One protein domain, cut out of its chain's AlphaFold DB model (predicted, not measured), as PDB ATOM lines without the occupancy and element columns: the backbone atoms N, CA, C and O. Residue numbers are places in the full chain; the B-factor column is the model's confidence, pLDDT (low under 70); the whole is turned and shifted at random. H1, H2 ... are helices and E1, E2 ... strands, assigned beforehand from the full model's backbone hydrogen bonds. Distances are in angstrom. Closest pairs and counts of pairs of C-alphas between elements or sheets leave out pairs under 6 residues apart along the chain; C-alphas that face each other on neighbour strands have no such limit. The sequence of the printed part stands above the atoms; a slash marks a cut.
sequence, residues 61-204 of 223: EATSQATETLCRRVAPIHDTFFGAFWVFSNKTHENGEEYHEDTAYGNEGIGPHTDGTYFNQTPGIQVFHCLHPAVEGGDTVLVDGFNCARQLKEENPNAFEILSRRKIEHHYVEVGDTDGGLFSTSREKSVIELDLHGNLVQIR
ATOM      1  N   GLU A  61      16.384  17.665  33.375       86.62
ATOM      2  CA  GLU A  61      16.897  19.035  33.319       86.62
ATOM      3  C   GLU A  61      18.349  19.069  33.819       86.62
ATOM      4  O   GLU A  61      18.626  18.551  34.900       86.62
ATOM      5  N   ALA A  62      19.254  19.684  33.050       87.06
ATOM      6  CA  ALA A  62      20.696  19.751  33.310       87.06
ATOM      7  C   ALA A  62      21.048  20.671  34.499       87.06
ATOM      8  O   ALA A  62      21.787  21.645  34.373       87.06
ATOM      9  N   THR A  63      20.509  20.354  35.676       85.50
ATOM     10  CA  THR A  63      20.782  21.006  36.958       85.50
ATOM     11  C   THR A  63      21.042  19.963  38.043       85.50
ATOM     12  O   THR A  63      20.517  18.841  38.020       85.50
ATOM     13  N   SER A  64      21.840  20.328  39.045       84.31
ATOM     14  CA  SER A  64      22.107  19.457  40.194       84.31
ATOM     15  C   SER A  64      20.833  19.151  40.982       84.31
ATOM     16  O   SER A  64      20.611  18.006  41.366       84.31
ATOM     17  N   GLN A  65      19.934  20.128  41.137       88.19
ATOM     18  CA  GLN A  65      18.683  19.972  41.883       88.19
ATOM     19  C   GLN A  65      17.718  18.980  41.218       88.19
ATOM     20  O   GLN A  65      17.076  18.180  41.910       88.19
ATOM     21  N   ALA A  66      17.602  19.008  39.884       85.88
ATOM     22  CA  ALA A  66      16.785  18.043  39.148       85.88
ATOM     23  C   ALA A  66      17.358  16.623  39.268       85.88
ATOM     24  O   ALA A  66      16.612  15.676  39.536       85.88
ATOM     25  N   THR A  67      18.684  16.499  39.165       86.75
ATOM     26  CA  THR A  67      19.413  15.236  39.350       86.75
ATOM     27  C   THR A  67      19.186  14.661  40.744       86.75
ATOM     28  O   THR A  67      18.745  13.524  40.882       86.75
ATOM     29  N   GLU A  68      19.406  15.461  41.788       87.44
ATOM     30  CA  GLU A  68      19.227  15.046  43.178       87.44
ATOM     31  C   GLU A  68      17.774  14.624  43.453       87.44
ATOM     32  O   GLU A  68      17.521  13.587  44.072       87.44
ATOM     33  N   THR A  69      16.803  15.383  42.934       87.31
ATOM     34  CA  THR A  69      15.374  15.061  43.049       87.31
ATOM     35  C   THR A  69      15.045  13.704  42.427       87.31
ATOM     36  O   THR A  69      14.234  12.959  42.984       87.31
ATOM     37  N   LEU A  70      15.649  13.372  41.282       86.44
ATOM     38  CA  LEU A  70      15.494  12.069  40.644       86.44
ATOM     39  C   LEU A  70      16.173  10.963  41.465       86.44
ATOM     40  O   LEU A  70      15.522   9.965  41.769       86.44
ATOM     41  N   CYS A  71      17.428  11.155  41.882       89.12
ATOM     42  CA  CYS A  71      18.171  10.182  42.688       89.12
ATOM     43  C   CYS A  71      17.405   9.797  43.960       89.12
ATOM     44  O   CYS A  71      17.217   8.612  44.228       89.12
ATOM     45  N   ARG A  72      16.858  10.786  44.681       89.38
ATOM     46  CA  ARG A  72      16.075  10.565  45.912       89.38
ATOM     47  C   ARG A  72      14.774   9.784  45.697       89.38
ATOM     48  O   ARG A  72      14.216   9.279  46.667       89.38
ATOM     49  N   ARG A  73      14.270   9.677  44.461       86.81
ATOM     50  CA  ARG A  73      13.125   8.807  44.126       86.81
ATOM     51  C   ARG A  73      13.531   7.350  43.942       86.81
ATOM     52  O   ARG A  73      12.697   6.475  44.145       86.81
ATOM     53  N   VAL A  74      14.775   7.110  43.530       87.88
ATOM     54  CA  VAL A  74      15.323   5.773  43.281       87.88
ATOM     55  C   VAL A  74      15.815   5.146  44.580       87.88
ATOM     56  O   VAL A  74      15.438   4.021  44.901       87.88
ATOM     57  N   ALA A  75      16.643   5.871  45.335       86.06
ATOM     58  CA  ALA A  75      17.232   5.395  46.580       86.06
ATOM     59  C   ALA A  75      17.657   6.567  47.487       86.06
ATOM     60  O   ALA A  75      17.855   7.687  47.004       86.06
ATOM     61  N   PRO A  76      17.831   6.340  48.802       88.88
ATOM     62  CA  PRO A  76      18.521   7.291  49.665       88.88
ATOM     63  C   PRO A  76      19.931   7.580  49.140       88.88
ATOM     64  O   PRO A  76      20.656   6.662  48.757       88.88
ATOM     65  N   ILE A  77      20.314   8.855  49.149       87.00
ATOM     66  CA  ILE A  77      21.683   9.272  48.841       87.00
ATOM     67  C   ILE A  77      22.577   8.858  50.014       87.00
ATOM     68  O   ILE A  77      22.205   9.057  51.171       87.00
ATOM     69  N   HIS A  78      23.711   8.233  49.704       83.12
ATOM     70  CA  HIS A  78      24.665   7.751  50.692       83.12
ATOM     71  C   HIS A  78      25.813   8.749  50.823       83.12
ATOM     72  O   HIS A  78      26.595   8.915  49.888       83.12
ATOM     73  N   ASP A  79      25.898   9.399  51.980       87.12
ATOM     74  CA  ASP A  79      26.926  10.397  52.253       87.12
ATOM     75  C   ASP A  79      28.317   9.756  52.282       87.12
ATOM     76  O   ASP A  79      28.536   8.700  52.885       87.12
ATOM     77  N   THR A  80      29.275  10.420  51.643       83.44
ATOM     78  CA  THR A  80      30.690  10.049  51.681       83.44
ATOM     79  C   THR A  80      31.521  11.213  52.212       83.44
ATOM     80  O   THR A  80      30.998  12.295  52.479       83.44
ATOM     81  N   PHE A  81      32.830  11.020  52.357       81.44
ATOM     82  CA  PHE A  81      33.729  12.130  52.680       81.44
ATOM     83  C   PHE A  81      33.914  13.126  51.517       81.44
ATOM     84  O   PHE A  81      34.453  14.196  51.757       81.44
ATOM     85  N   PHE A  82      33.416  12.817  50.310       76.44
ATOM     86  CA  PHE A  82      33.245  13.770  49.198       76.44
ATOM     87  C   PHE A  82      31.907  14.531  49.270       76.44
ATOM     88  O   PHE A  82      31.501  15.208  48.328       76.44
ATOM     89  N   GLY A  83      31.151  14.344  50.354       80.94
ATOM     90  CA  GLY A  83      29.789  14.838  50.498       80.94
ATOM     91  C   GLY A  83      28.724  13.854  50.007       80.94
ATOM     92  O   GLY A  83      28.991  12.713  49.615       80.94
ATOM     93  N   ALA A  84      27.474  14.305  50.101       74.62
ATOM     94  CA  ALA A  84      26.285  13.543  49.718       74.62
ATOM     95  C   ALA A  84      26.035  13.577  48.205       74.62
ATOM     96  O   ALA A  84      25.704  12.572  47.583       74.62
ATOM     97  N   PHE A  85      26.171  14.760  47.612       74.81
ATOM     98  CA  PHE A  85      25.945  15.019  46.199       74.81
ATOM     99  C   PHE A  85      26.896  16.136  45.788       74.81
ATOM    100  O   PHE A  85      26.853  17.214  46.379       74.81
ATOM    101  N   TRP A  86      27.739  15.889  44.792       72.75
ATOM    102  CA  TRP A  86      28.734  16.858  44.345       72.75
ATOM    103  C   TRP A  86      28.612  17.108  42.843       72.75
ATOM    104  O   TRP A  86      28.246  16.229  42.061       72.75
ATOM    105  N   VAL A  87      28.898  18.346  42.452       72.12
ATOM    106  CA  VAL A  87      29.084  18.757  41.060       72.12
ATOM    107  C   VAL A  87      30.572  19.007  40.909       72.12
ATOM    108  O   VAL A  87      31.137  19.747  41.705       72.12
ATOM    109  N   PHE A  88      31.200  18.379  39.923       70.44
ATOM    110  CA  PHE A  88      32.628  18.536  39.688       70.44
ATOM    111  C   PHE A  88      32.897  18.977  38.254       70.44
ATOM    112  O   PHE A  88      32.121  18.703  37.333       70.44
ATOM    113  N   SER A  89      34.012  19.677  38.070       67.19
ATOM    114  CA  SER A  89      34.528  20.057  36.761       67.19
ATOM    115  C   SER A  89      36.050  19.961  36.756       67.19
ATOM    116  O   SER A  89      36.694  20.036  37.793       67.19
ATOM    117  N   ASN A  90      36.638  19.865  35.570       64.75
ATOM    118  CA  ASN A  90      38.087  19.953  35.376       64.75
ATOM    119  C   ASN A  90      38.642  21.391  35.511       64.75
ATOM    120  O   ASN A  90      39.823  21.623  35.250       64.75
ATOM    121  N   LYS A  91      37.793  22.376  35.848       61.16
ATOM    122  CA  LYS A  91      38.145  23.800  35.993       61.16
ATOM    123  C   LYS A  91      38.260  24.240  37.455       61.16
ATOM    124  O   LYS A  91      38.310  25.439  37.725       61.16
ATOM    125  N   THR A  92      38.301  23.298  38.397       52.12
ATOM    126  CA  THR A  92      38.250  23.503  39.856       52.12
ATOM    127  C   THR A  92      39.518  24.130  40.455       52.12
ATOM    128  O   THR A  92      40.135  23.602  41.370       52.12
ATOM    129  N   HIS A  93      39.879  25.312  39.961       48.94
ATOM    130  CA  HIS A  93      40.591  26.344  40.718       48.94
ATOM    131  C   HIS A  93      39.799  27.660  40.785       48.94
ATOM    132  O   HIS A  93      40.182  28.581  41.504       48.94
ATOM    133  N   GLU A  94      38.683  27.766  40.062       42.09
ATOM    134  CA  GLU A  94      37.908  28.995  39.952       42.09
ATOM    135  C   GLU A  94      36.585  28.808  40.711       42.09
ATOM    136  O   GLU A  94      35.730  28.051  40.266       42.09
ATOM    137  N   ASN A  95      36.419  29.511  41.843       42.34
ATOM    138  CA  ASN A  95      35.168  29.719  42.615       42.34
ATOM    139  C   ASN A  95      34.966  28.966  43.948       42.34
ATOM    140  O   ASN A  95      33.880  29.059  44.516       42.34
ATOM    141  N   GLY A  96      35.990  28.330  44.523       49.91
ATOM    142  CA  GLY A  96      35.900  27.793  45.895       49.91
ATOM    143  C   GLY A  96      35.055  26.520  46.038       49.91
ATOM    144  O   GLY A  96      34.552  26.248  47.125       49.91
ATOM    145  N   GLU A  97      34.894  25.765  44.951       55.69
ATOM    146  CA  GLU A  97      34.352  24.403  44.975       55.69
ATOM    147  C   GLU A  97      35.373  23.441  45.607       55.69
ATOM    148  O   GLU A  97      36.582  23.614  45.423       55.69
ATOM    149  N   GLU A  98      34.894  22.455  46.376       57.03
ATOM    150  CA  GLU A  98      35.745  21.434  46.998       57.03
ATOM    151  C   GLU A  98      36.466  20.632  45.908       57.03
ATOM    152  O   GLU A  98      35.850  20.012  45.041       57.03
ATOM    153  N   TYR A  99      37.794  20.701  45.934       64.00
ATOM    154  CA  TYR A  99      38.677  19.953  45.055       64.00
ATOM    155  C   TYR A  99      39.259  18.790  45.839       64.00
ATOM    156  O   TYR A  99      39.753  18.993  46.947       64.00
ATOM    157  N   HIS A 100      39.231  17.608  45.234       65.50
ATOM    158  CA  HIS A 100      39.856  16.419  45.787       65.50
ATOM    159  C   HIS A 100      40.988  15.951  44.885       65.50
ATOM    160  O   HIS A 100      40.883  16.021  43.658       65.50
ATOM    161  N   GLU A 101      42.048  15.413  45.487       64.19
ATOM    162  CA  GLU A 101      43.110  14.708  44.760       64.19
ATOM    163  C   GLU A 101      42.597  13.359  44.216       64.19
ATOM    164  O   GLU A 101      42.954  12.281  44.687       64.19
ATOM    165  N   ASP A 102      41.711  13.415  43.222       67.38
ATOM    166  CA  ASP A 102      41.146  12.261  42.529       67.38
ATOM    167  C   ASP A 102      41.249  12.446  41.010       67.38
ATOM    168  O   ASP A 102      41.103  13.544  40.466       67.38
ATOM    169  N   THR A 103      41.494  11.348  40.300       71.38
ATOM    170  CA  THR A 103      41.614  11.353  38.839       71.38
ATOM    171  C   THR A 103      40.362  11.833  38.114       71.38
ATOM    172  O   THR A 103      40.484  12.332  36.996       71.38
ATOM    173  N   ALA A 104      39.194  11.766  38.756       73.06
ATOM    174  CA  ALA A 104      37.937  12.310  38.247       73.06
ATOM    175  C   ALA A 104      37.974  13.828  37.984       73.06
ATOM    176  O   ALA A 104      37.212  14.312  37.148       73.06
ATOM    177  N   TYR A 105      38.859  14.578  38.653       69.75
ATOM    178  CA  TYR A 105      38.982  16.036  38.498       69.75
ATOM    179  C   TYR A 105      40.006  16.442  37.421       69.75
ATOM    180  O   TYR A 105      40.192  17.629  37.145       69.75
ATOM    181  N   GLY A 106      40.674  15.470  36.790       74.31
ATOM    182  CA  GLY A 106      41.647  15.692  35.724       74.31
ATOM    183  C   GLY A 106      41.049  15.695  34.311       74.31
ATOM    184  O   GLY A 106      39.861  15.487  34.092       74.31
ATOM    185  N   ASN A 107      41.921  15.900  33.318       79.81
ATOM    186  CA  ASN A 107      41.600  15.768  31.885       79.81
ATOM    187  C   ASN A 107      42.066  14.435  31.283       79.81
ATOM    188  O   ASN A 107      41.951  14.215  30.076       79.81
ATOM    189  N   GLU A 108      42.672  13.572  32.096       81.38
ATOM    190  CA  GLU A 108      43.208  12.300  31.632       81.38
ATOM    191  C   GLU A 108      42.083  11.282  31.440       81.38
ATOM    192  O   GLU A 108      41.111  11.245  32.192       81.38
ATOM    193  N   GLY A 109      42.216  10.432  30.421       79.12
ATOM    194  CA  GLY A 109      41.256   9.356  30.195       79.12
ATOM    195  C   GLY A 109      41.311   8.338  31.329       79.12
ATOM    196  O   GLY A 109      42.359   7.733  31.572       79.12
ATOM    197  N   ILE A 110      40.173   8.110  31.980       81.00
ATOM    198  CA  ILE A 110      40.044   7.114  33.039       81.00
ATOM    199  C   ILE A 110      39.517   5.822  32.417       81.00
ATOM    200  O   ILE A 110      38.434   5.785  31.836       81.00
ATOM    201  N   GLY A 111      40.314   4.755  32.492       84.25
ATOM    202  CA  GLY A 111      39.903   3.436  32.007       84.25
ATOM    203  C   GLY A 111      38.778   2.826  32.857       84.25
ATOM    204  O   GLY A 111      38.471   3.349  33.926       84.25
ATOM    205  N   PRO A 112      38.184   1.693  32.437       87.94
ATOM    206  CA  PRO A 112      37.120   1.036  33.194       87.94
ATOM    207  C   PRO A 112      37.529   0.734  34.641       87.94
ATOM    208  O   PRO A 112      38.555   0.094  34.896       87.94
ATOM    209  N   HIS A 113      36.711   1.190  35.584       91.19
ATOM    210  CA  HIS A 113      36.917   1.031  37.017       91.19
ATOM    211  C   HIS A 113      35.572   1.013  37.756       91.19
ATOM    212  O   HIS A 113      34.513   1.232  37.171       91.19
ATOM    213  N   THR A 114      35.625   0.703  39.045       90.94
ATOM    214  CA  THR A 114      34.514   0.793  39.993       90.94
ATOM    215  C   THR A 114      34.889   1.780  41.084       90.94
ATOM    216  O   THR A 114      36.001   1.689  41.617       90.94
ATOM    217  N   ASP A 115      33.967   2.651  41.470       88.88
ATOM    218  CA  ASP A 115      34.228   3.673  42.482       88.88
ATOM    219  C   ASP A 115      34.074   3.179  43.912       88.88
ATOM    220  O   ASP A 115      33.469   2.143  44.205       88.88
ATOM    221  N   GLY A 116      34.687   3.925  44.832       88.56
ATOM    222  CA  GLY A 116      34.546   3.679  46.259       88.56
ATOM    223  C   GLY A 116      35.118   2.339  46.724       88.56
ATOM    224  O   GLY A 116      34.673   1.810  47.740       88.56
ATOM    225  N   THR A 117      36.092   1.753  46.010       90.88
ATOM    226  CA  THR A 117      36.641   0.431  46.387       90.88
ATOM    227  C   THR A 117      37.307   0.417  47.762       90.88
ATOM    228  O   THR A 117      37.383  -0.643  48.387       90.88
ATOM    229  N   TYR A 118      37.732   1.589  48.234       89.88
ATOM    230  CA  TYR A 118      38.276   1.867  49.562       89.88
ATOM    231  C   TYR A 118      37.209   1.950  50.668       89.88
ATOM    232  O   TYR A 118      37.563   1.935  51.843       89.88
ATOM    233  N   PHE A 119      35.913   1.948  50.340       89.31
ATOM    234  CA  PHE A 119      34.849   1.775  51.327       89.31
ATOM    235  C   PHE A 119      34.579   0.292  51.596       89.31
ATOM    236  O   PHE A 119      34.455  -0.520  50.673       89.31
ATOM    237  N   ASN A 120      34.389  -0.070  52.869       88.56
ATOM    238  CA  ASN A 120      33.992  -1.434  53.246       88.56
ATOM    239  C   ASN A 120      32.686  -1.868  52.557       88.56
ATOM    240  O   ASN A 120      32.559  -3.028  52.150       88.56
ATOM    241  N   GLN A 121      31.748  -0.930  52.404       87.31
ATOM    242  CA  GLN A 121      30.545  -1.045  51.582       87.31
ATOM    243  C   GLN A 121      30.681  -0.064  50.415       87.31
ATOM    244  O   GLN A 121      30.643   1.144  50.624       87.31
ATOM    245  N   THR A 122      30.900  -0.580  49.204       87.38
ATOM    246  CA  THR A 122      30.958   0.261  48.001       87.38
ATOM    247  C   THR A 122      29.567   0.804  47.678       87.38
ATOM    248  O   THR A 122      28.573   0.149  48.014       87.38
ATOM    249  N   PRO A 123      29.471   1.949  46.984       85.62
ATOM    250  CA  PRO A 123      28.206   2.406  46.424       85.62
ATOM    251  C   PRO A 123      27.554   1.307  45.576       85.62
ATOM    252  O   PRO A 123      28.213   0.672  44.753       85.62
ATOM    253  N   GLY A 124      26.261   1.057  45.796       85.56
ATOM    254  CA  GLY A 124      25.498   0.078  45.010       85.56
ATOM    255  C   GLY A 124      24.972   0.639  43.687       85.56
ATOM    256  O   GLY A 124      24.756  -0.112  42.742       85.56
ATOM    257  N   ILE A 125      24.765   1.957  43.623       89.00
ATOM    258  CA  ILE A 125      24.334   2.689  42.429       89.00
ATOM    259  C   ILE A 125      25.184   3.952  42.347       89.00
ATOM    260  O   ILE A 125      25.323   4.667  43.338       89.00
ATOM    261  N   GLN A 126      25.712   4.223  41.160       90.25
ATOM    262  CA  GLN A 126      26.400   5.463  40.838       90.25
ATOM    263  C   GLN A 126      25.631   6.190  39.739       90.25
ATOM    264  O   GLN A 126      25.141   5.561  38.801       90.25
ATOM    265  N   VAL A 127      25.501   7.508  39.874       88.88
ATOM    266  CA  VAL A 127      24.748   8.345  38.938       88.88
ATOM    267  C   VAL A 127      25.666   9.431  38.406       88.88
ATOM    268  O   VAL A 127      26.233  10.195  39.180       88.88
ATOM    269  N   PHE A 128      25.764   9.514  37.083       88.44
ATOM    270  CA  PHE A 128      26.435  10.600  36.385       88.44
ATOM    271  C   PHE A 128      25.418  11.369  35.551       88.44
ATOM    272  O   PHE A 128      24.629  10.773  34.819       88.44
ATOM    273  N   HIS A 129      25.453  12.696  35.653       86.00
ATOM    274  CA  HIS A 129      24.664  13.582  34.810       86.00
ATOM    275  C   HIS A 129      25.572  14.656  34.217       86.00
ATOM    276  O   HIS A 129      26.134  15.483  34.933       86.00
ATOM    277  N   CYS A 130      25.721  14.631  32.896       86.69
ATOM    278  CA  CYS A 130      26.471  15.641  32.169       86.69
ATOM    279  C   CYS A 130      25.680  16.957  32.131       86.69
ATOM    280  O   CYS A 130      24.705  17.074  31.395       86.69
ATOM    281  N   LEU A 131      26.104  17.944  32.925       84.19
ATOM    282  CA  LEU A 131      25.506  19.286  32.921       84.19
ATOM    283  C   LEU A 131      26.065  20.151  31.781       84.19
ATOM    284  O   LEU A 131      25.348  20.943  31.171       84.19
ATOM    285  N   HIS A 132      27.354  19.972  31.481       82.50
ATOM    286  CA  HIS A 132      28.070  20.685  30.430       82.50
ATOM    287  C   HIS A 132      29.008  19.718  29.697       82.50
ATOM    288  O   HIS A 132      29.978  19.255  30.300       82.50
ATOM    289  N   PRO A 133      28.754  19.402  28.415       84.50
ATOM    290  CA  PRO A 133      29.621  18.507  27.662       84.50
ATOM    291  C   PRO A 133      30.968  19.168  27.350       84.50
ATOM    292  O   PRO A 133      31.063  20.388  27.181       84.50
ATOM    293  N   ALA A 134      32.011  18.346  27.236       83.56
ATOM    294  CA  ALA A 134      33.305  18.788  26.736       83.56
ATOM    295  C   ALA A 134      33.214  19.185  25.250       83.56
ATOM    296  O   ALA A 134      32.362  18.698  24.507       83.56
ATOM    297  N   VAL A 135      34.111  20.073  24.809       85.56
ATOM    298  CA  VAL A 135      34.216  20.464  23.390       85.56
ATOM    299  C   VAL A 135      34.794  19.321  22.545       85.56
ATOM    300  O   VAL A 135      34.390  19.139  21.401       85.56
ATOM    301  N   GLU A 136      35.727  18.556  23.113       85.62
ATOM    302  CA  GLU A 136      36.370  17.393  22.501       85.62
ATOM    303  C   GLU A 136      36.620  16.331  23.583       85.62
ATOM    304  O   GLU A 136      37.012  16.668  24.703       85.62
ATOM    305  N   GLY A 137      36.408  15.054  23.249       86.56
ATOM    306  CA  GLY A 137      36.552  13.938  24.184       86.56
ATOM    307  C   GLY A 137      35.463  13.906  25.262       86.56
ATOM    308  O   GLY A 137      34.351  14.386  25.054       86.56
ATOM    309  N   GLY A 138      35.783  13.318  26.420       81.44
ATOM    310  CA  GLY A 138      34.816  13.118  27.510       81.44
ATOM    311  C   GLY A 138      33.832  11.969  27.266       81.44
ATOM    312  O   GLY A 138      32.792  11.900  27.919       81.44
ATOM    313  N   ASP A 139      34.152  11.077  26.324       84.75
ATOM    314  CA  ASP A 139      33.336   9.906  26.026       84.75
ATOM    315  C   ASP A 139      33.231   8.987  27.250       84.75
ATOM    316  O   ASP A 139      34.218   8.689  27.929       84.75
ATOM    317  N   THR A 140      32.018   8.509  27.517       81.19
ATOM    318  CA  THR A 140      31.763   7.543  28.588       81.19
ATOM    319  C   THR A 140      32.027   6.125  28.089       81.19
ATOM    320  O   THR A 140      31.485   5.712  27.066       81.19
ATOM    321  N   VAL A 141      32.818   5.359  28.845       84.94
ATOM    322  CA  VAL A 141      33.088   3.939  28.584       84.94
ATOM    323  C   VAL A 141      32.512   3.101  29.720       84.94
ATOM    324  O   VAL A 141      32.812   3.340  30.887       84.94
ATOM    325  N   LEU A 142      31.704   2.096  29.377       84.00
ATOM    326  CA  LEU A 142      31.084   1.171  30.327       84.00
ATOM    327  C   LEU A 142      31.393  -0.270  29.930       84.00
ATOM    328  O   LEU A 142      31.357  -0.621  28.753       84.00
ATOM    329  N   VAL A 143      31.677  -1.112  30.922       88.94
ATOM    330  CA  VAL A 143      32.053  -2.515  30.720       88.94
ATOM    331  C   VAL A 143      31.280  -3.404  31.691       88.94
ATOM    332  O   VAL A 143      31.237  -3.129  32.889       88.94
ATOM    333  N   ASP A 144      30.713  -4.510  31.197       91.81
ATOM    334  CA  ASP A 144      30.128  -5.550  32.053       91.81
ATOM    335  C   ASP A 144      31.246  -6.349  32.743       91.81
ATOM    336  O   ASP A 144      31.782  -7.329  32.211       91.81
ATOM    337  N   GLY A 145      31.584  -5.938  33.965       93.31
ATOM    338  CA  GLY A 145      32.606  -6.590  34.779       93.31
ATOM    339  C   GLY A 145      32.300  -8.056  35.107       93.31
ATOM    340  O   GLY A 145      33.230  -8.849  35.269       93.31
ATOM    341  N   PHE A 146      31.025  -8.464  35.161       94.69
ATOM    342  CA  PHE A 146      30.666  -9.868  35.383       94.69
ATOM    343  C   PHE A 146      30.933 -10.699  34.133       94.69
ATOM    344  O   PHE A 146      31.394 -11.838  34.238       94.69
ATOM    345  N   ASN A 147      30.683 -10.139  32.950       94.62
ATOM    346  CA  ASN A 147      31.044 -10.780  31.694       94.62
ATOM    347  C   ASN A 147      32.558 -10.903  31.536       94.62
ATOM    348  O   ASN A 147      33.034 -11.987  31.206       94.62
ATOM    349  N   CYS A 148      33.316  -9.857  31.872       95.69
ATOM    350  CA  CYS A 148      34.777  -9.924  31.905       95.69
ATOM    351  C   CYS A 148      35.284 -11.002  32.871       95.69
ATOM    352  O   CYS A 148      36.173 -11.772  32.523       95.69
ATOM    353  N   ALA A 149      34.701 -11.109  34.069       96.62
ATOM    354  CA  ALA A 149      35.082 -12.137  35.035       96.62
ATOM    355  C   ALA A 149      34.764 -13.560  34.536       96.62
ATOM    356  O   ALA A 149      35.558 -14.475  34.752       96.62
ATOM    357  N   ARG A 150      33.633 -13.754  33.841       97.44
ATOM    358  CA  ARG A 150      33.273 -15.034  33.206       97.44
ATOM    359  C   ARG A 150      34.255 -15.410  32.093       97.44
ATOM    360  O   ARG A 150      34.778 -16.518  32.127       97.44
ATOM    361  N   GLN A 151      34.571 -14.482  31.191       98.00
ATOM    362  CA  GLN A 151      35.570 -14.701  30.135       98.00
ATOM    363  C   GLN A 151      36.949 -15.013  30.724       98.00
ATOM    364  O   GLN A 151      37.570 -16.004  30.353       98.00
ATOM    365  N   LEU A 152      37.391 -14.255  31.733       97.81
ATOM    366  CA  LEU A 152      38.661 -14.511  32.414       97.81
ATOM    367  C   LEU A 152      38.715 -15.916  33.025       97.81
ATOM    368  O   LEU A 152      39.758 -16.565  32.986       97.81
ATOM    369  N   LYS A 153      37.604 -16.396  33.594       97.69
ATOM    370  CA  LYS A 153      37.516 -17.747  34.158       97.69
ATOM    371  C   LYS A 153      37.736 -18.831  33.103       97.69
ATOM    372  O   LYS A 153      38.296 -19.869  33.439       97.69
ATOM    373  N   GLU A 154      37.294 -18.602  31.871       98.00
ATOM    374  CA  GLU A 154      37.448 -19.533  30.748       98.00
ATOM    375  C   GLU A 154      38.850 -19.445  30.130       98.00
ATOM    376  O   GLU A 154      39.502 -20.467  29.924       98.00
ATOM    377  N   GLU A 155      39.338 -18.228  29.887       98.44
ATOM    378  CA  GLU A 155      40.605 -17.970  29.196       98.44
ATOM    379  C   GLU A 155      41.835 -18.175  30.090       98.44
ATOM    380  O   GLU A 155      42.867 -18.678  29.643       98.44
ATOM    381  N   ASN A 156      41.746 -17.783  31.364       98.12
ATOM    382  CA  ASN A 156      42.823 -17.913  32.339       98.12
ATOM    383  C   ASN A 156      42.278 -18.215  33.752       98.12
ATOM    384  O   ASN A 156      42.255 -17.340  34.629       98.12
ATOM    385  N   PRO A 157      41.900 -19.483  34.018       98.12
ATOM    386  CA  PRO A 157      41.336 -19.900  35.301       98.12
ATOM    387  C   PRO A 157      42.232 -19.589  36.509       98.12
ATOM    388  O   PRO A 157      41.728 -19.311  37.595       98.12
ATOM    389  N   ASN A 158      43.558 -19.606  36.329       98.31
ATOM    390  CA  ASN A 158      44.518 -19.296  37.392       98.31
ATOM    391  C   ASN A 158      44.456 -17.808  37.778       98.31
ATOM    392  O   ASN A 158      44.356 -17.473  38.956       98.31
ATOM    393  N   ALA A 159      44.432 -16.902  36.795       97.62
ATOM    394  CA  ALA A 159      44.250 -15.477  37.066       97.62
ATOM    395  C   ALA A 159      42.900 -15.198  37.743       97.62
ATOM    396  O   ALA A 159      42.852 -14.443  38.716       97.62
ATOM    397  N   PHE A 160      41.822 -15.848  37.292       98.06
ATOM    398  CA  PHE A 160      40.519 -15.764  37.953       98.06
ATOM    399  C   PHE A 160      40.581 -16.243  39.412       98.06
ATOM    400  O   PHE A 160      40.063 -15.575  40.307       98.06
ATOM    401  N   GLU A 161      41.236 -17.374  39.685       97.81
ATOM    402  CA  GLU A 161      41.407 -17.890  41.045       97.81
ATOM    403  C   GLU A 161      42.191 -16.912  41.930       97.81
ATOM    404  O   GLU A 161      41.780 -16.623  43.054       97.81
ATOM    405  N   ILE A 162      43.286 -16.348  41.418       97.69
ATOM    406  CA  ILE A 162      44.073 -15.344  42.136       97.69
ATOM    407  C   ILE A 162      43.205 -14.127  42.460       97.69
ATOM    408  O   ILE A 162      43.137 -13.729  43.621       97.69
ATOM    409  N   LEU A 163      42.514 -13.558  41.471       96.81
ATOM    410  CA  LEU A 163      41.714 -12.342  41.648       96.81
ATOM    411  C   LEU A 163      40.455 -12.556  42.496       96.81
ATOM    412  O   LEU A 163      39.966 -11.597  43.096       96.81
ATOM    413  N   SER A 164      39.953 -13.792  42.578       97.06
ATOM    414  CA  SER A 164      38.798 -14.144  43.411       97.06
ATOM    415  C   SER A 164      39.158 -14.525  44.846       97.06
ATOM    416  O   SER A 164      38.402 -14.237  45.775       97.06
ATOM    417  N   ARG A 165      40.324 -15.144  45.069       95.62
ATOM    418  CA  ARG A 165      40.748 -15.603  46.401       95.62
ATOM    419  C   ARG A 165      41.651 -14.622  47.127       95.62
ATOM    420  O   ARG A 165      41.570 -14.533  48.353       95.62
ATOM    421  N   ARG A 166      42.552 -13.936  46.417       94.94
ATOM    422  CA  ARG A 166      43.518 -13.045  47.065       94.94
ATOM    423  C   ARG A 166      42.791 -11.849  47.644       94.94
ATOM    424  O   ARG A 166      42.140 -11.085  46.936       94.94
ATOM    425  N   LYS A 167      42.936 -11.719  48.954       93.81
ATOM    426  CA  LYS A 167      42.479 -10.575  49.712       93.81
ATOM    427  C   LYS A 167      43.565  -9.512  49.690       93.81
ATOM    428  O   LYS A 167      44.747  -9.811  49.847       93.81
ATOM    429  N   ILE A 168      43.150  -8.297  49.388       91.12
ATOM    430  CA  ILE A 168      44.006  -7.145  49.146       91.12
ATOM    431  C   ILE A 168      43.394  -5.927  49.831       91.12
ATOM    432  O   ILE A 168      42.194  -5.878  50.115       91.12
ATOM    433  N   GLU A 169      44.243  -4.944  50.098       91.38
ATOM    434  CA  GLU A 169      43.807  -3.636  50.561       91.38
ATOM    435  C   GLU A 169      43.444  -2.746  49.366       91.38
ATOM    436  O   GLU A 169      44.095  -2.785  48.317       91.38
ATOM    437  N   HIS A 170      42.391  -1.956  49.541       90.44
ATOM    438  CA  HIS A 170      42.001  -0.858  48.669       90.44
ATOM    439  C   HIS A 170      42.029   0.413  49.507       90.44
ATOM    440  O   HIS A 170      41.372   0.440  50.547       90.44
ATOM    441  N   HIS A 171      42.757   1.443  49.085       88.44
ATOM    442  CA  HIS A 171      42.873   2.678  49.853       88.44
ATOM    443  C   HIS A 171      42.677   3.923  48.991       88.44
ATOM    444  O   HIS A 171      42.930   3.908  47.789       88.44
ATOM    445  N   TYR A 172      42.227   4.984  49.649       87.38
ATOM    446  CA  TYR A 172      42.248   6.359  49.179       87.38
ATOM    447  C   TYR A 172      43.101   7.162  50.153       87.38
ATOM    448  O   TYR A 172      42.936   7.024  51.371       87.38
ATOM    449  N   VAL A 173      44.028   7.945  49.613       85.50
ATOM    450  CA  VAL A 173      44.927   8.811  50.371       85.50
ATOM    451  C   VAL A 173      44.937  10.153  49.660       85.50
ATOM    452  O   VAL A 173      45.364  10.226  48.513       85.50
ATOM    453  N   GLU A 174      44.505  11.187  50.361       82.81
ATOM    454  CA  GLU A 174      44.618  12.582  49.945       82.81
ATOM    455  C   GLU A 174      45.491  13.303  50.968       82.81
ATOM    456  O   GLU A 174      45.239  13.216  52.177       82.81
ATOM    457  N   VAL A 175      46.554  13.969  50.509       76.06
ATOM    458  CA  VAL A 175      47.504  14.639  51.403       76.06
ATOM    459  C   VAL A 175      47.123  16.113  51.507       76.06
ATOM    460  O   VAL A 175      47.418  16.905  50.625       76.06
ATOM    461  N   GLY A 176      46.476  16.494  52.610       65.25
ATOM    462  CA  GLY A 176      46.130  17.893  52.865       65.25
ATOM    463  C   GLY A 176      47.352  18.754  53.212       65.25
ATOM    464  O   GLY A 176      48.246  18.309  53.932       65.25
ATOM    465  N   ASP A 177      47.353  20.013  52.763       61.62
ATOM    466  CA  ASP A 177      48.486  20.939  52.918       61.62
ATOM    467  C   ASP A 177      48.763  21.378  54.369       61.62
ATOM    468  O   ASP A 177      49.895  21.748  54.683       61.62
ATOM    469  N   THR A 178      47.762  21.391  55.267       53.47
ATOM    470  CA  THR A 178      47.956  21.990  56.608       53.47
ATOM    471  C   THR A 178      47.289  21.335  57.820       53.47
ATOM    472  O   THR A 178      47.839  21.540  58.895       53.47
ATOM    473  N   ASP A 179      46.196  20.554  57.735       52.06
ATOM    474  CA  ASP A 179      45.635  19.932  58.967       52.06
ATOM    475  C   ASP A 179      44.624  18.772  58.782       52.06
ATOM    476  O   ASP A 179      43.817  18.478  59.664       52.06
ATOM    477  N   GLY A 180      44.651  18.057  57.656       59.69
ATOM    478  CA  GLY A 180      43.764  16.901  57.486       59.69
ATOM    479  C   GLY A 180      43.876  16.270  56.114       59.69
ATOM    480  O   GLY A 180      43.341  16.798  55.149       59.69
ATOM    481  N   GLY A 181      44.574  15.140  56.028       73.00
ATOM    482  CA  GLY A 181      44.471  14.261  54.869       73.00
ATOM    483  C   GLY A 181      43.243  13.365  54.986       73.00
ATOM    484  O   GLY A 181      42.878  12.953  56.094       73.00
ATOM    485  N   LEU A 182      42.614  13.037  53.860       81.00
ATOM    486  CA  LEU A 182      41.576  12.013  53.834       81.00
ATOM    487  C   LEU A 182      42.232  10.651  53.649       81.00
ATOM    488  O   LEU A 182      43.025  10.424  52.737       81.00
ATOM    489  N   PHE A 183      41.895   9.728  54.546       86.25
ATOM    490  CA  PHE A 183      42.335   8.347  54.465       86.25
ATOM    491  C   PHE A 183      41.135   7.421  54.579       86.25
ATOM    492  O   PHE A 183      40.407   7.438  55.574       86.25
ATOM    493  N   SER A 184      40.956   6.571  53.575       87.81
ATOM    494  CA  SER A 184      39.955   5.511  53.595       87.81
ATOM    495  C   SER A 184      40.591   4.205  53.169       87.81
ATOM    496  O   SER A 184      41.395   4.178  52.242       87.81
ATOM    497  N   THR A 185      40.250   3.114  53.850       90.19
ATOM    498  CA  THR A 185      40.764   1.791  53.511       90.19
ATOM    499  C   THR A 185      39.700   0.722  53.694       90.19
ATOM    500  O   THR A 185      39.011   0.659  54.715       90.19
ATOM    501  N   SER A 186      39.612  -0.156  52.702       90.56
ATOM    502  CA  SER A 186      38.863  -1.397  52.762       90.56
ATOM    503  C   SER A 186      39.862  -2.537  52.691       90.56
ATOM    504  O   SER A 186      40.525  -2.763  51.674       90.56
ATOM    505  N   ARG A 187      39.948  -3.281  53.788       90.00
ATOM    506  CA  ARG A 187      40.857  -4.417  53.926       90.00
ATOM    507  C   ARG A 187      40.154  -5.718  53.602       90.00
ATOM    508  O   ARG A 187      38.931  -5.828  53.667       90.00
ATOM    509  N   GLU A 188      40.962  -6.718  53.289       91.38
ATOM    510  CA  GLU A 188      40.515  -8.092  53.106       91.38
ATOM    511  C   GLU A 188      39.429  -8.274  52.022       91.38
ATOM    512  O   GLU A 188      38.565  -9.152  52.117       91.38
ATOM    513  N   LYS A 189      39.457  -7.456  50.961       92.25
ATOM    514  CA  LYS A 189      38.545  -7.587  49.812       92.25
ATOM    515  C   LYS A 189      39.264  -8.221  48.631       92.25
ATOM    516  O   LYS A 189      40.463  -8.043  48.475       92.25
ATOM    517  N   SER A 190      38.559  -9.010  47.830       94.44
ATOM    518  CA  SER A 190      39.086  -9.527  46.562       94.44
ATOM    519  C   SER A 190      38.628  -8.637  45.406       94.44
ATOM    520  O   SER A 190      37.626  -7.933  45.522       94.44
ATOM    521  N   VAL A 191      39.357  -8.674  44.287       95.56
ATOM    522  CA  VAL A 191      38.969  -7.948  43.063       95.56
ATOM    523  C   VAL A 191      37.686  -8.533  42.483       95.56
ATOM    524  O   VAL A 191      36.807  -7.794  42.054       95.56
ATOM    525  N   ILE A 192      37.572  -9.860  42.492       97.31
ATOM    526  CA  ILE A 192      36.364 -10.587  42.115       97.31
ATOM    527  C   ILE A 192      35.786 -11.172  43.402       97.31
ATOM    528  O   ILE A 192      36.423 -11.991  44.064       97.31
ATOM    529  N   GLU A 193      34.604 -10.735  43.812       95.62
ATOM    530  CA  GLU A 193      33.934 -11.303  44.979       95.62
ATOM    531  C   GLU A 193      32.913 -12.346  44.535       95.62
ATOM    532  O   GLU A 193      32.144 -12.131  43.592       95.62
ATOM    533  N   LEU A 194      32.936 -13.485  45.227       96.81
ATOM    534  CA  LEU A 194      32.010 -14.590  45.031       96.81
ATOM    535  C   LEU A 194      31.189 -14.804  46.301       96.81
ATOM    536  O   LEU A 194      31.717 -14.655  47.406       96.81
ATOM    537  N   ASP A 195      29.928 -15.198  46.143       95.69
ATOM    538  CA  ASP A 195      29.135 -15.716  47.258       95.69
ATOM    539  C   ASP A 195      29.589 -17.131  47.675       95.69
ATOM    540  O   ASP A 195      30.491 -17.739  47.091       95.69
ATOM    541  N   LEU A 196      28.928 -17.688  48.695       95.25
ATOM    542  CA  LEU A 196      29.199 -19.041  49.200       95.25
ATOM    543  C   LEU A 196      28.904 -20.156  48.181       95.25
ATOM    544  O   LEU A 196      29.373 -21.280  48.358       95.25
ATOM    545  N   HIS A 197      28.142 -19.864  47.129       96.56
ATOM    546  CA  HIS A 197      27.810 -20.790  46.049       96.56
ATOM    547  C   HIS A 197      28.742 -20.631  44.836       96.56
ATOM    548  O   HIS A 197      28.650 -21.409  43.887       96.56
ATOM    549  N   GLY A 198      29.666 -19.666  44.871       94.50
ATOM    550  CA  GLY A 198      30.592 -19.371  43.781       94.50
ATOM    551  C   GLY A 198      30.012 -18.464  42.692       94.50
ATOM    552  O   GLY A 198      30.608 -18.379  41.614       94.50
ATOM    553  N   ASN A 199      28.883 -17.796  42.941       96.12
ATOM    554  CA  ASN A 199      28.318 -16.808  42.024       96.12
ATOM    555  C   ASN A 199      29.037 -15.468  42.170       96.12
ATOM    556  O   ASN A 199      29.399 -15.073  43.276       96.12
ATOM    557  N   LEU A 200      29.208 -14.751  41.057       95.31
ATOM    558  CA  LEU A 200      29.743 -13.389  41.055       95.31
ATOM    559  C   LEU A 200      28.786 -12.450  41.790       95.31
ATOM    560  O   LEU A 200      27.608 -12.393  41.447       95.31
ATOM    561  N   VAL A 201      29.304 -11.704  42.768       94.19
ATOM    562  CA  VAL A 201      28.510 -10.711  43.514       94.19
ATOM    563  C   VAL A 201      29.018  -9.287  43.362       94.19
ATOM    564  O   VAL A 201      28.234  -8.353  43.483       94.19
ATOM    565  N   GLN A 202      30.312  -9.092  43.098       94.06
ATOM    566  CA  GLN A 202      30.892  -7.754  43.024       94.06
ATOM    567  C   GLN A 202      32.245  -7.783  42.315       94.06
ATOM    568  O   GLN A 202      33.028  -8.721  42.483       94.06
ATOM    569  N   ILE A 203      32.543  -6.712  41.586       94.44
ATOM    570  CA  ILE A 203      33.875  -6.424  41.059       94.44
ATOM    571  C   ILE A 203      34.401  -5.190  41.792       94.44
ATOM    572  O   ILE A 203      33.690  -4.198  41.908       94.44
ATOM    573  N   ARG A 204      35.630  -5.254  42.307       92.81
ATOM    574  CA  ARG A 204      36.359  -4.116  42.883       92.81
ATOM    575  C   ARG A 204      37.634  -3.892  42.099       92.81
ATOM    576  O   ARG A 204      38.679  -4.471  42.405       92.81
TER     577      ARG A 204
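Overview. This is residues 61 to 204 of the 223 residues of the protein "Taurine catabolism dioxygenase, TauD/TfdA family" of Ancylostoma ceylanicum (UniProt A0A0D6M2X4). What is the picture? With little regular structure, the long unnamed stretch 75 to 144 winds toward a small head, where helices H2 and H3 pack on the hairpin E3 and E4; the long hairpin E1 and E2 reaches out from that head, and H1 lies far from it. What builds it? The 144 printed residues, with 53 in named elements, run H1 H2 H3 E1 E2 E3 E4, mixed, with two antiparallel two-strand sheets. How compact? Only just loose, close to compact: radius of gyration of the C-alphas 17.7 A, spans 50 by 38 by 33 A.

Arrangement. How do strands pair? E1, residues 168 to 174, and E2, residues 182 to 189, form an antiparallel hairpin; N 170 and O 186 are within hydrogen-bond range at 2.9 A. E2 runs on into E3, residues 192 to 194, at 52 degrees. E3 and E4, residues 200 to 203, form an antiparallel hairpin; N 193 and O 202 are within range at 2.9 A. How do helices sit? H2, residues 145 to 155, and H3, residues 157 to 165, form a hairpin and touch, opposite ways at a steep tilt of 44 degrees, closest at the C-alphas of Lys 153 and Phe 160, 5.2 A. Every O i to N i+4 pair is within range in H2 and H3, 6 of 7 in H1, residues 64 to 74, which touches no helix.

Along the chain. Where are the ends? H1 begins at C-alpha 64 (22.107, 19.457, 40.194); E4 ends at C-alpha 203 (33.875, -6.424, 41.059). Which are long? First to last C-alpha, E2 is 20.2 A and E1 19.8 A.

Size, cuts and confidence. How large? The farthest C-alphas, of Glu 94 and His 197, are 51.2 A apart; the printed part has no cut, and H1 to H2 is a long link. Where is confidence low? The model's pLDDT is under 70 at residues 89 to 102, 105 and 176 to 180.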